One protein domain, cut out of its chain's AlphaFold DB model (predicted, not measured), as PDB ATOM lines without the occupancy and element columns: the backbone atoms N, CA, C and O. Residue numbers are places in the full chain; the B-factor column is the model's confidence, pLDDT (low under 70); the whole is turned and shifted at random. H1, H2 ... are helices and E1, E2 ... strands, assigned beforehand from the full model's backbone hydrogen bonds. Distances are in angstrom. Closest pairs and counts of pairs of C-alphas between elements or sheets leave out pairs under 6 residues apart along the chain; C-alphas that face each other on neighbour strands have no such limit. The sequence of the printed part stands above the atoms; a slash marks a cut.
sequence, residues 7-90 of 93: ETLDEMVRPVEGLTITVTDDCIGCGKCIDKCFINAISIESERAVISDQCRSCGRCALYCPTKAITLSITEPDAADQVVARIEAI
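What this domain is: This is residues 7 to 90 of the 93 residues of an uncharacterized protein of Candidatus Magnetoglobus multicellularis str. Araruama (UniProt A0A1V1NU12). Two short strand pairs, E1 with E4 and E2 with E3, lie side by side with E1 next to E3, and the short helix H2 packs on E4; H1 and H3 reach out separately at the end of the body away from the E2 to E3 turn. The long loop of residues 24 to 41 leads from one strand pair to the other, and residues 84 to 90, of which 84 to 88 belong to H3, stick out. The printed part has 84 residues with three named helices and four named strands, in the order H1 E1 E2 E3 H2 E4 H3; each two-stranded sheet, E1 - E4 and E2 - E3, is antiparallel. The class is mixed, helices and strands, with under half of the residues in named elements. The whole is compact, with a radius of gyration of the C-alphas of 13.5 A and spans of 41 by 29 by 18 A.

Where its parts are: H1 is residues 7 to 12, 8.9 A from first to last C-alpha, and begins at C-alpha 7 at (25.860, 39.236, -26.042). E1 is residues 19 to 23, 13.8 A, with C-alpha 19 at (13.767, 44.501, -9.222). E2 is residues 42 to 45, 9.7 A, and E3 is residues 48 to 51, 9.8 A. H2 is residues 60 to 64, 6.4 A, and E4 is residues 70 to 74, 13.6 A. H3 is residues 79 to 88, 14.4 A, and ends at C-alpha 88 at (3.195, 50.013, -23.828).

How they stand to each other: E1 and E4 are antiparallel neighbours at 154 degrees; N 20 and O 73 are within hydrogen-bond range at 2.9 A, as are N 71 and O 22 at 2.9 A. E2 and E3 form a hairpin, antiparallel at 143 degrees, with N 43 and O 50 at 3.0 A. The closest C-alphas of E1 and E3 are those of Val 23 and Ala 49, 6.9 A apart. The closest C-alphas of H2 and E4 are those of Ala 62 and Ile 70, 4.5 A apart. The closest C-alphas of E1 and H3 are those of Leu 19 and Ala 79, 6.9 A apart. H1 is apart from H2, H3, E2, E3 and E4. In H1, H2 and H3 every O i to N i+4 pair is within hydrogen-bond range.

The domain as a whole: The two C-alphas farthest apart are those of Ser 46 and Ala 89, 42.8 A. The printed part has no cut. The link from E1 to E2, 18 residues, is long; those from E2 to E3, H2 to E4 and E4 to H3 are tight. The mean pLDDT of the printed part is 94.1, no printed residue is under 70, and H1 has a mean of 82.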
ATOM      1  N   GLU A   7      26.134  37.829 -25.727       79.06
ATOM      2  CA  GLU A   7      25.860  39.236 -26.042       79.06
ATOM      3  C   GLU A   7      24.458  39.439 -26.640       79.06
ATOM      4  O   GLU A   7      23.716  40.332 -26.242       79.06
ATOM      5  N   THR A   8      24.034  38.557 -27.548       83.56
ATOM      6  CA  THR A   8      22.693  38.631 -28.146       83.56
ATOM      7  C   THR A   8      21.600  38.293 -27.129       83.56
ATOM      8  O   THR A   8      20.502  38.849 -27.178       83.56
ATOM      9  N   LEU A   9      21.875  37.384 -26.189       79.94
ATOM     10  CA  LEU A   9      20.939  37.059 -25.114       79.94
ATOM     11  C   LEU A   9      20.750  38.244 -24.156       79.94
ATOM     12  O   LEU A   9      19.616  38.501 -23.751       79.94
ATOM     13  N   ASP A  10      21.822  38.972 -23.838       83.00
ATOM     14  CA  ASP A  10      21.772  40.185 -23.014       83.00
ATOM     15  C   ASP A  10      20.896  41.270 -23.643       83.00
ATOM     16  O   ASP A  10      20.115  41.927 -22.952       83.00
ATOM     17  N   GLU A  11      20.966  41.430 -24.964       83.81
ATOM     18  CA  GLU A  11      20.160  42.414 -25.686       83.81
ATOM     19  C   GLU A  11      18.676  42.054 -25.725       83.81
ATOM     20  O   GLU A  11      17.829  42.931 -25.530       83.81
ATOM     21  N   MET A  12      18.362  40.780 -25.977       85.25
ATOM     22  CA  MET A  12      16.986  40.293 -26.114       85.25
ATOM     23  C   MET A  12      16.291  40.100 -24.764       85.25
ATOM     24  O   MET A  12      15.077  40.267 -24.659       85.25
ATOM     25  N   VAL A  13      17.047  39.727 -23.732       88.12
ATOM     26  CA  VAL A  13      16.545  39.411 -22.392       88.12
ATOM     27  C   VAL A  13      17.279  40.273 -21.374       88.12
ATOM     28  O   VAL A  13      18.008  39.791 -20.506       88.12
ATOM     29  N   ARG A  14      17.061  41.582 -21.479       88.19
ATOM     30  CA  ARG A  14      17.622  42.539 -20.527       88.19
ATOM     31  C   ARG A  14      17.062  42.293 -19.123       88.19
ATOM     32  O   ARG A  14      15.874  41.973 -19.004       88.19
ATOM     33  N   PRO A  15      17.879  42.462 -18.069       89.62
ATOM     34  CA  PRO A  15      17.381  42.484 -16.703       89.62
ATOM     35  C   PRO A  15      16.250  43.500 -16.537       89.62
ATOM     36  O   PRO A  15      16.203  44.531 -17.216       89.62
ATOM     37  N   VAL A  16      15.324  43.192 -15.639       89.62
ATOM     38  CA  VAL A  16      14.327  44.165 -15.208       89.62
ATOM     39  C   VAL A  16      14.955  45.037 -14.125       89.62
ATOM     40  O   VAL A  16      15.249  44.548 -13.035       89.62
ATOM     41  N   GLU A  17      15.199  46.302 -14.460       89.56
ATOM     42  CA  GLU A  17      15.766  47.299 -13.547       89.56
ATOM     43  C   GLU A  17      14.817  47.569 -12.369       89.56
ATOM     44  O   GLU A  17      13.604  47.367 -12.469       89.56
ATOM     45  N   GLY A  18      15.379  47.942 -11.217       92.56
ATOM     46  CA  GLY A  18      14.611  48.197  -9.999       92.56
ATOM     47  C   GLY A  18      13.930  46.978  -9.365       92.56
ATOM     48  O   GLY A  18      13.105  47.151  -8.464       92.56
ATOM     49  N   LEU A  19      14.262  45.754  -9.797       93.88
ATOM     50  CA  LEU A  19      13.767  44.501  -9.222       93.88
ATOM     51  C   LEU A  19      14.907  43.579  -8.778       93.88
ATOM     52  O   LEU A  19      15.905  43.410  -9.480       93.88
ATOM     53  N   THR A  20      14.708  42.877  -7.662       95.81
ATOM     54  CA  THR A  20      15.662  41.887  -7.141       95.81
ATOM     55  C   THR A  20      15.005  40.555  -6.799       95.81
ATOM     56  O   THR A  20      13.843  40.506  -6.391       95.81
ATOM     57  N   ILE A  21      15.770  39.471  -6.944       97.81
ATOM     58  CA  ILE A  21      15.397  38.131  -6.490       97.81
ATOM     59  C   ILE A  21      16.186  37.806  -5.227       97.81
ATOM     60  O   ILE A  21      17.415  37.831  -5.237       97.81
ATOM     61  N   THR A  22      15.487  37.426  -4.163       97.88
ATOM     62  CA  THR A  22      16.101  36.968  -2.913       97.88
ATOM     63  C   THR A  22      15.652  35.557  -2.566       97.88
ATOM     64  O   THR A  22      14.577  35.110  -2.967       97.88
ATOM     65  N   VAL A  23      16.499  34.841  -1.828       98.31
ATOM     66  CA  VAL A  23      16.214  33.502  -1.301       98.31
ATOM     67  C   VAL A  23      16.171  33.606   0.220       98.31
ATOM     68  O   VAL A  23      17.103  34.162   0.800       98.31
ATOM     69  N   THR A  24      15.114  33.103   0.854       98.00
ATOM     70  CA  THR A  24      14.921  33.057   2.312       98.00
ATOM     71  C   THR A  24      15.378  31.716   2.891       98.00
ATOM     72  O   THR A  24      15.757  30.796   2.163       98.00
ATOM     73  N   ASP A  25      15.329  31.597   4.216       97.50
ATOM     74  CA  ASP A  25      15.698  30.373   4.937       97.50
ATOM     75  C   ASP A  25      14.648  29.259   4.839       97.50
ATOM     76  O   ASP A  25      14.928  28.119   5.192       97.50
ATOM     77  N   ASP A  26      13.490  29.537   4.236       98.06
ATOM     78  CA  ASP A  26      12.485  28.522   3.894       98.06
ATOM     79  C   ASP A  26      12.900  27.682   2.666       98.06
ATOM     80  O   ASP A  26      12.136  26.851   2.151       98.06
ATOM     81  N   CYS A  27      14.088  27.941   2.113       98.56
ATOM     82  CA  CYS A  27      14.623  27.215   0.977       98.56
ATOM     83  C   CYS A  27      15.053  25.814   1.411       98.56
ATOM     84  O   CYS A  27      15.966  25.650   2.209       98.56
ATOM     85  N   ILE A  28      14.424  24.803   0.818       98.19
ATOM     86  CA  ILE A  28      14.700  23.386   1.101       98.19
ATOM     87  C   ILE A  28      15.590  22.719   0.037       98.19
ATOM     88  O   ILE A  28      15.529  21.508  -0.148       98.19
ATOM     89  N   GLY A  29      16.295  23.500  -0.789       97.94
ATOM     90  CA  GLY A  29      17.222  22.962  -1.794       97.94
ATOM     91  C   GLY A  29      16.605  22.110  -2.912       97.94
ATOM     92  O   GLY A  29      17.332  21.447  -3.642       97.94
ATOM     93  N   CYS A  30      15.279  22.120  -3.096       97.75
ATOM     94  CA  CYS A  30      14.585  21.168  -3.981       97.75
ATOM     95  C   CYS A  30      14.873  21.297  -5.491       97.75
ATOM     96  O   CYS A  30      14.339  20.518  -6.279       97.75
ATOM     97  N   GLY A  31      15.626  22.310  -5.927       97.06
ATOM     98  CA  GLY A  31      16.055  22.471  -7.322       97.06
ATOM     99  C   GLY A  31      14.984  22.908  -8.330       97.06
ATOM    100  O   GLY A  31      15.342  23.324  -9.424       97.06
ATOM    101  N   LYS A  32      13.685  22.922  -7.993       97.31
ATOM    102  CA  LYS A  32      12.606  23.286  -8.946       97.31
ATOM    103  C   LYS A  32      12.767  24.663  -9.601       97.31
ATOM    104  O   LYS A  32      12.238  24.887 -10.685       97.31
ATOM    105  N   CYS A  33      13.448  25.601  -8.943       98.12
ATOM    106  CA  CYS A  33      13.740  26.924  -9.491       98.12
ATOM    107  C   CYS A  33      14.722  26.883 -10.674       98.12
ATOM    108  O   CYS A  33      14.593  27.723 -11.566       98.12
ATOM    109  N   ILE A  34      15.631  25.900 -10.719       97.62
ATOM    110  CA  ILE A  34      16.595  25.701 -11.813       97.62
ATOM    111  C   ILE A  34      15.839  25.490 -13.125       97.62
ATOM    112  O   ILE A  34      16.020  26.259 -14.064       97.62
ATOM    113  N   ASP A  35      14.879  24.558 -13.146       95.06
ATOM    114  CA  ASP A  35      14.066  24.236 -14.333       95.06
ATOM    115  C   ASP A  35      13.245  25.421 -14.867       95.06
ATOM    116  O   ASP A  35      12.731  25.393 -15.989       95.06
ATOM    117  N   LYS A  36      13.029  26.454 -14.044       96.75
ATOM    118  CA  LYS A  36      12.235  27.638 -14.406       96.75
ATOM    119  C   LYS A  36      13.091  28.815 -14.846       96.75
ATOM    120  O   LYS A  36      12.542  29.756 -15.433       96.75
ATOM    121  N   CYS A  37      14.398  28.766 -14.599       96.56
ATOM    122  CA  CYS A  37      15.336  29.791 -15.016       96.56
ATOM    123  C   CYS A  37      15.776  29.550 -16.464       96.56
ATOM    124  O   CYS A  37      16.713  28.813 -16.737       96.56
ATOM    125  N   PHE A  38      15.119  30.219 -17.407       92.69
ATOM    126  CA  PHE A  38      15.385  30.063 -18.843       92.69
ATOM    127  C   PHE A  38      16.765  30.577 -19.302       92.69
ATOM    128  O   PHE A  38      17.148  30.351 -20.446       92.69
ATOM    129  N   ILE A  39      17.499  31.252 -18.412       93.31
ATOM    130  CA  ILE A  39      18.869  31.743 -18.620       93.31
ATOM    131  C   ILE A  39      19.894  31.055 -17.703       93.31
ATOM    132  O   ILE A  39      21.047  31.460 -17.676       93.31
ATOM    133  N   ASN A  40      19.492  30.014 -16.961       94.19
ATOM    134  CA  ASN A  40      20.374  29.190 -16.121       94.19
ATOM    135  C   ASN A  40      21.179  29.953 -15.043       94.19
ATOM    136  O   ASN A  40      22.298  29.570 -14.724       94.19
ATOM    137  N   ALA A  41      20.616  31.005 -14.442       96.62
ATOM    138  CA  ALA A  41      21.278  31.800 -13.397       96.62
ATOM    139  C   ALA A  41      21.170  31.216 -11.980       96.62
ATOM    140  O   ALA A  41      21.558  31.896 -11.030       96.62
ATOM    141  N   ILE A  42      20.598  30.021 -11.810       98.25
ATOM    142  CA  ILE A  42      20.320  29.439 -10.493       98.25
ATOM    143  C   ILE A  42      21.079  28.122 -10.337       98.25
ATOM    144  O   ILE A  42      20.935  27.230 -11.173       98.25
ATOM    145  N   SER A  43      21.823  27.992  -9.240       98.19
ATOM    146  CA  SER A  43      22.466  26.761  -8.765       98.19
ATOM    147  C   SER A  43      21.876  26.336  -7.412       98.19
ATOM    148  O   SER A  43      21.201  27.121  -6.743       98.19
ATOM    149  N   ILE A  44      22.100  25.078  -7.009       98.12
ATOM    150  CA  ILE A  44      21.934  24.650  -5.612       98.12
ATOM    151  C   ILE A  44      23.324  24.448  -5.016       98.12
ATOM    152  O   ILE A  44      24.109  23.654  -5.530       98.12
ATOM    153  N   GLU A  45      23.598  25.127  -3.911       97.69
ATOM    154  CA  GLU A  45      24.841  25.032  -3.151       97.69
ATOM    155  C   GLU A  45      24.484  24.869  -1.677       97.69
ATOM    156  O   GLU A  45      23.668  25.623  -1.150       97.69
ATOM    157  N   SER A  46      25.060  23.862  -1.014       95.75
ATOM    158  CA  SER A  46      24.803  23.585   0.409       95.75
ATOM    159  C   SER A  46      23.305  23.563   0.757       95.75
ATOM    160  O   SER A  46      22.863  24.238   1.682       95.75
ATOM    161  N   GLU A  47      22.519  22.824  -0.036       95.75
ATOM    162  CA  GLU A  47      21.059  22.679   0.120       95.75
ATOM    163  C   GLU A  47      20.256  23.987  -0.019       95.75
ATOM    164  O   GLU A  47      19.074  24.041   0.318       95.75
ATOM    165  N   ARG A  48      20.850  25.038  -0.596       97.94
ATOM    166  CA  ARG A  48      20.198  26.330  -0.829       97.94
ATOM    167  C   ARG A  48      20.298  26.751  -2.289       97.94
ATOM    168  O   ARG A  48      21.307  26.529  -2.947       97.94
ATOM    169  N   ALA A  49      19.251  27.397  -2.796       98.44
ATOM    170  CA  ALA A  49      19.324  28.061  -4.092       98.44
ATOM    171  C   ALA A  49      20.247  29.288  -4.028       98.44
ATOM    172  O   ALA A  49      20.066  30.156  -3.172       98.44
ATOM    173  N   VAL A  50      21.190  29.375  -4.962       98.25
ATOM    174  CA  VAL A  50      22.084  30.520  -5.155       98.25
ATOM    175  C   VAL A  50      21.763  31.165  -6.499       98.25
ATOM    176  O   VAL A  50      21.566  30.483  -7.506       98.25
ATOM    177  N   ILE A  51      21.635  32.492  -6.493       98.06
ATOM    178  CA  ILE A  51      21.274  33.300  -7.659       98.06
ATOM    179  C   ILE A  51      22.532  34.033  -8.125       98.06
ATOM    180  O   ILE A  51      23.113  34.800  -7.362       98.06
ATOM    181  N   SER A  52      22.954  33.787  -9.363       96.94
ATOM    182  CA  SER A  52      24.100  34.472  -9.976       96.94
ATOM    183  C   SER A  52      23.749  35.879 -10.475       96.94
ATOM    184  O   SER A  52      22.578  36.256 -10.580       96.94
ATOM    185  N   ASP A  53      24.783  36.634 -10.845       94.19
ATOM    186  CA  ASP A  53      24.678  37.967 -11.451       94.19
ATOM    187  C   ASP A  53      23.981  37.977 -12.825       94.19
ATOM    188  O   ASP A  53      23.465  39.005 -13.251       94.19
ATOM    189  N   GLN A  54      23.875  36.822 -13.485       93.12
ATOM    190  CA  GLN A  54      23.153  36.649 -14.748       93.12
ATOM    191  C   GLN A  54      21.623  36.713 -14.587       93.12
ATOM    192  O   GLN A  54      20.881  36.628 -15.571       93.12
ATOM    193  N   CYS A  55      21.116  36.808 -13.354       95.75
ATOM    194  CA  CYS A  55      19.688  36.883 -13.079       95.75
ATOM    195  C   CYS A  55      19.039  38.087 -13.775       95.75
ATOM    196  O   CYS A  55      19.490  39.222 -13.668       95.75
ATOM    197  N   ARG A  56      17.913  37.849 -14.457       94.69
ATOM    198  CA  ARG A  56      17.165  38.899 -15.178       94.69
ATOM    199  C   ARG A  56      16.013  39.501 -14.377       94.69
ATOM    200  O   ARG A  56      15.187  40.205 -14.946       94.69
ATOM    201  N   SER A  57      15.889  39.153 -13.096       95.38
ATOM    202  CA  SER A  57      14.796  39.592 -12.212       95.38
ATOM    203  C   SER A  57      13.378  39.328 -12.752       95.38
ATOM    204  O   SER A  57      12.431  40.040 -12.447       95.38
ATOM    205  N   CYS A  58      13.195  38.252 -13.530       95.06
ATOM    206  CA  CYS A  58      11.916  37.937 -14.187       95.06
ATOM    207  C   CYS A  58      10.823  37.339 -13.271       95.06
ATOM    208  O   CYS A  58       9.709  37.095 -13.725       95.06
ATOM    209  N   GLY A  59      11.147  36.976 -12.025       95.69
ATOM    210  CA  GLY A  59      10.176  36.444 -11.055       95.69
ATOM    211  C   GLY A  59       9.692  35.001 -11.262       95.69
ATOM    212  O   GLY A  59       9.004  34.466 -10.394       95.69
ATOM    213  N   ARG A  60      10.059  34.309 -12.351       96.81
ATOM    214  CA  ARG A  60       9.589  32.928 -12.613       96.81
ATOM    215  C   ARG A  60       9.961  31.948 -11.498       96.81
ATOM    216  O   ARG A  60       9.159  31.094 -11.143       96.81
ATOM    217  N   CYS A  61      11.164  32.054 -10.942       98.06
ATOM    218  CA  CYS A  61      11.597  31.204  -9.831       98.06
ATOM    219  C   CYS A  61      10.756  31.428  -8.564       98.06
ATOM    220  O   CYS A  61      10.380  30.448  -7.923       98.06
ATOM    221  N   ALA A  62      10.409  32.680  -8.253       97.94
ATOM    222  CA  ALA A  62       9.535  33.031  -7.138       97.94
ATOM    223  C   ALA A  62       8.135  32.422  -7.309       97.94
ATOM    224  O   ALA A  62       7.634  31.754  -6.408       97.94
ATOM    225  N   LEU A  63       7.553  32.550  -8.508       97.69
ATOM    226  CA  LEU A  63       6.220  32.023  -8.826       97.69
ATOM    227  C   LEU A  63       6.100  30.503  -8.622       97.69
ATOM    228  O   LEU A  63       5.052  30.014  -8.210       97.69
ATOM    229  N   TYR A  64       7.157  29.749  -8.929       97.44
ATOM    230  CA  TYR A  64       7.143  28.283  -8.890       97.44
ATOM    231  C   TYR A  64       7.807  27.684  -7.643       97.44
ATOM    232  O   TYR A  64       7.871  26.456  -7.523       97.44
ATOM    233  N   CYS A  65       8.312  28.506  -6.720       98.31
ATOM    234  CA  CYS A  65       8.922  28.010  -5.494       98.31
ATOM    235  C   CYS A  65       7.841  27.385  -4.589       98.31
ATOM    236  O   CYS A  65       6.964  28.104  -4.108       98.31
ATOM    237  N   PRO A  66       7.884  26.068  -4.311       97.81
ATOM    238  CA  PRO A  66       6.817  25.395  -3.567       97.81
ATOM    239  C   PRO A  66       6.725  25.850  -2.106       97.81
ATOM    240  O   PRO A  66       5.651  25.782  -1.517       97.81
ATOM    241  N   THR A  67       7.836  26.319  -1.530       98.06
ATOM    242  CA  THR A  67       7.904  26.827  -0.154       98.06
ATOM    243  C   THR A  67       7.820  28.348  -0.078       98.06
ATOM    244  O   THR A  67       7.891  28.896   1.013       98.06
ATOM    245  N   LYS A  68       7.665  29.044  -1.218       98.00
ATOM    246  CA  LYS A  68       7.717  30.516  -1.313       98.00
ATOM    247  C   LYS A  68       9.020  31.132  -0.777       98.00
ATOM    248  O   LYS A  68       9.056  32.309  -0.453       98.00
ATOM    249  N   ALA A  69      10.099  30.353  -0.753       98.38
ATOM    250  CA  ALA A  69      11.408  30.799  -0.294       98.38
ATOM    251  C   ALA A  69      12.145  31.718  -1.275       98.38
ATOM    252  O   ALA A  69      13.242  32.169  -0.973       98.38
ATOM    253  N   ILE A  70      11.607  31.944  -2.475       98.44
ATOM    254  CA  ILE A  70      12.189  32.859  -3.455       98.44
ATOM    255  C   ILE A  70      11.217  34.015  -3.644       98.44
ATOM    256  O   ILE A  70      10.060  33.785  -3.997       98.44
ATOM    257  N   THR A  71      11.703  35.236  -3.456       97.50
ATOM    258  CA  THR A  71      10.897  36.459  -3.500       97.50
ATOM    259  C   THR A  71      11.404  37.381  -4.597       97.50
ATOM    260  O   THR A  71      12.611  37.521  -4.784       97.50
ATOM    261  N   LEU A  72      10.475  38.007  -5.321       96.25
ATOM    262  CA  LEU A  72      10.741  39.146  -6.195       96.25
ATOM    263  C   LEU A  72      10.344  40.419  -5.442       96.25
ATOM    264  O   LEU A  72       9.190  40.536  -5.030       96.25
ATOM    265  N   SER A  73      11.277  41.351  -5.285       95.31
ATOM    266  CA  SER A  73      11.054  42.611  -4.573       95.31
ATOM    267  C   SER A  73      11.360  43.807  -5.463       95.31
ATOM    268  O   SER A  73      12.313  43.776  -6.240       95.31
ATOM    269  N   ILE A  74      10.568  44.864  -5.302       94.25
ATOM    270  CA  ILE A  74      10.813  46.173  -5.908       94.25
ATOM    271  C   ILE A  74      11.836  46.914  -5.044       94.25
ATOM    272  O   ILE A  74      11.638  47.051  -3.836       94.25
ATOM    273  N   THR A  75      12.931  47.366  -5.650       92.75
ATOM    274  CA  THR A  75      13.992  48.142  -4.986       92.75
ATOM    275  C   THR A  75      13.965  49.617  -5.359       92.75
ATOM    276  O   THR A  75      14.548  50.429  -4.645       92.75
ATOM    277  N   GLU A  76      13.276  49.972  -6.442       90.75
ATOM    278  CA  GLU A  76      13.113  51.348  -6.906       90.75
ATOM    279  C   GLU A  76      11.619  51.684  -7.009       90.75
ATOM    280  O   GLU A  76      10.875  50.888  -7.582       90.75
ATOM    281  N   PRO A  77      11.156  52.832  -6.478       88.06
ATOM    282  CA  PRO A  77       9.729  53.169  -6.426       88.06
ATOM    283  C   PRO A  77       9.009  53.069  -7.776       88.06
ATOM    284  O   PRO A  77       7.892  52.565  -7.832       88.06
ATOM    285  N   ASP A  78       9.691  53.467  -8.852       91.19
ATOM    286  CA  ASP A  78       9.098  53.604 -10.185       91.19
ATOM    287  C   ASP A  78       9.351  52.375 -11.082       91.19
ATOM    288  O   ASP A  78       9.002  52.377 -12.262       91.19
ATOM    289  N   ALA A  79       9.962  51.304 -10.557       91.00
ATOM    290  CA  ALA A  79      10.356  50.139 -11.357       91.00
ATOM    291  C   ALA A  79       9.165  49.479 -12.072       91.00
ATOM    292  O   ALA A  79       9.268  49.049 -13.222       91.00
ATOM    293  N   ALA A  80       8.016  49.404 -11.395       88.81
ATOM    294  CA  ALA A  80       6.801  48.837 -11.969       88.81
ATOM    295  C   ALA A  80       6.291  49.682 -13.145       88.81
ATOM    296  O   ALA A  80       5.997  49.136 -14.210       88.81
ATOM    297  N   ASP A  81       6.262  51.003 -12.974       91.81
ATOM    298  CA  ASP A  81       5.812  51.943 -14.000       91.81
ATOM    299  C   ASP A  81       6.737  51.911 -15.222       91.81
ATOM    300  O   ASP A  81       6.269  51.897 -16.359       91.81
ATOM    301  N   GLN A  82       8.050  51.791 -15.014       89.31
ATOM    302  CA  GLN A  82       9.022  51.650 -16.102       89.31
ATOM    303  C   GLN A  82       8.814  50.363 -16.914       89.31
ATOM    304  O   GLN A  82       8.926  50.375 -18.142       89.31
ATOM    305  N   VAL A  83       8.498  49.241 -16.259       89.31
ATOM    306  CA  VAL A  83       8.183  47.983 -16.956       89.31
ATOM    307  C   VAL A  83       6.916  48.128 -17.789       89.31
ATOM    308  O   VAL A  83       6.903  47.697 -18.943       89.31
ATOM    309  N   VAL A  84       5.875  48.743 -17.227       91.31
ATOM    310  CA  VAL A  84       4.620  49.008 -17.940       91.31
ATOM    311  C   VAL A  84       4.880  49.890 -19.158       91.31
ATOM    312  O   VAL A  84       4.557  49.478 -20.269       91.31
ATOM    313  N   ALA A  85       5.581  51.013 -18.986       90.62
ATOM    314  CA  ALA A  85       5.922  51.929 -20.072       90.62
ATOM    315  C   ALA A  85       6.704  51.240 -21.206       90.62
ATOM    316  O   ALA A  85       6.473  51.500 -22.387       90.62
ATOM    317  N   ARG A  86       7.617  50.314 -20.872       89.00
ATOM    318  CA  ARG A  86       8.348  49.518 -21.873       89.00
ATOM    319  C   ARG A  86       7.438  48.596 -22.678       89.00
ATOM    320  O   ARG A  86       7.686  48.412 -23.865       89.00
ATOM    321  N   ILE A  87       6.443  47.979 -22.041       90.38
ATOM    322  CA  ILE A  87       5.481  47.109 -22.726       90.38
ATOM    323  C   ILE A  87       4.582  47.958 -23.625       90.38
ATOM    324  O   ILE A  87       4.443  47.631 -24.801       90.38
ATOM    325  N   GLU A  88       4.046  49.061 -23.098       93.50
ATOM    326  CA  GLU A  88       3.195  50.013 -23.828       93.50
ATOM    327  C   GLU A  88       3.876  50.573 -25.080       93.50
ATOM    328  O   GLU A  88       3.225  50.745 -26.100       93.50
ATOM    329  N   ALA A  89       5.193  50.790 -25.053       91.69
ATOM    330  CA  ALA A  89       5.944  51.258 -26.218       91.69
ATOM    331  C   ALA A  89       6.061  50.228 -27.363       91.69
ATOM    332  O   ALA A  89       6.504  50.586 -28.455       91.69
ATOM    333  N   ILE A  90       5.745  48.951 -27.117       90.38
ATOM    334  CA  ILE A  90       5.912  47.850 -28.082       90.38
ATOM    335  C   ILE A  90       4.563  47.329 -28.582       90.38
ATOM    336  O   ILE A  90       4.481  46.789 -29.685       90.38
TER     337      ILE A  90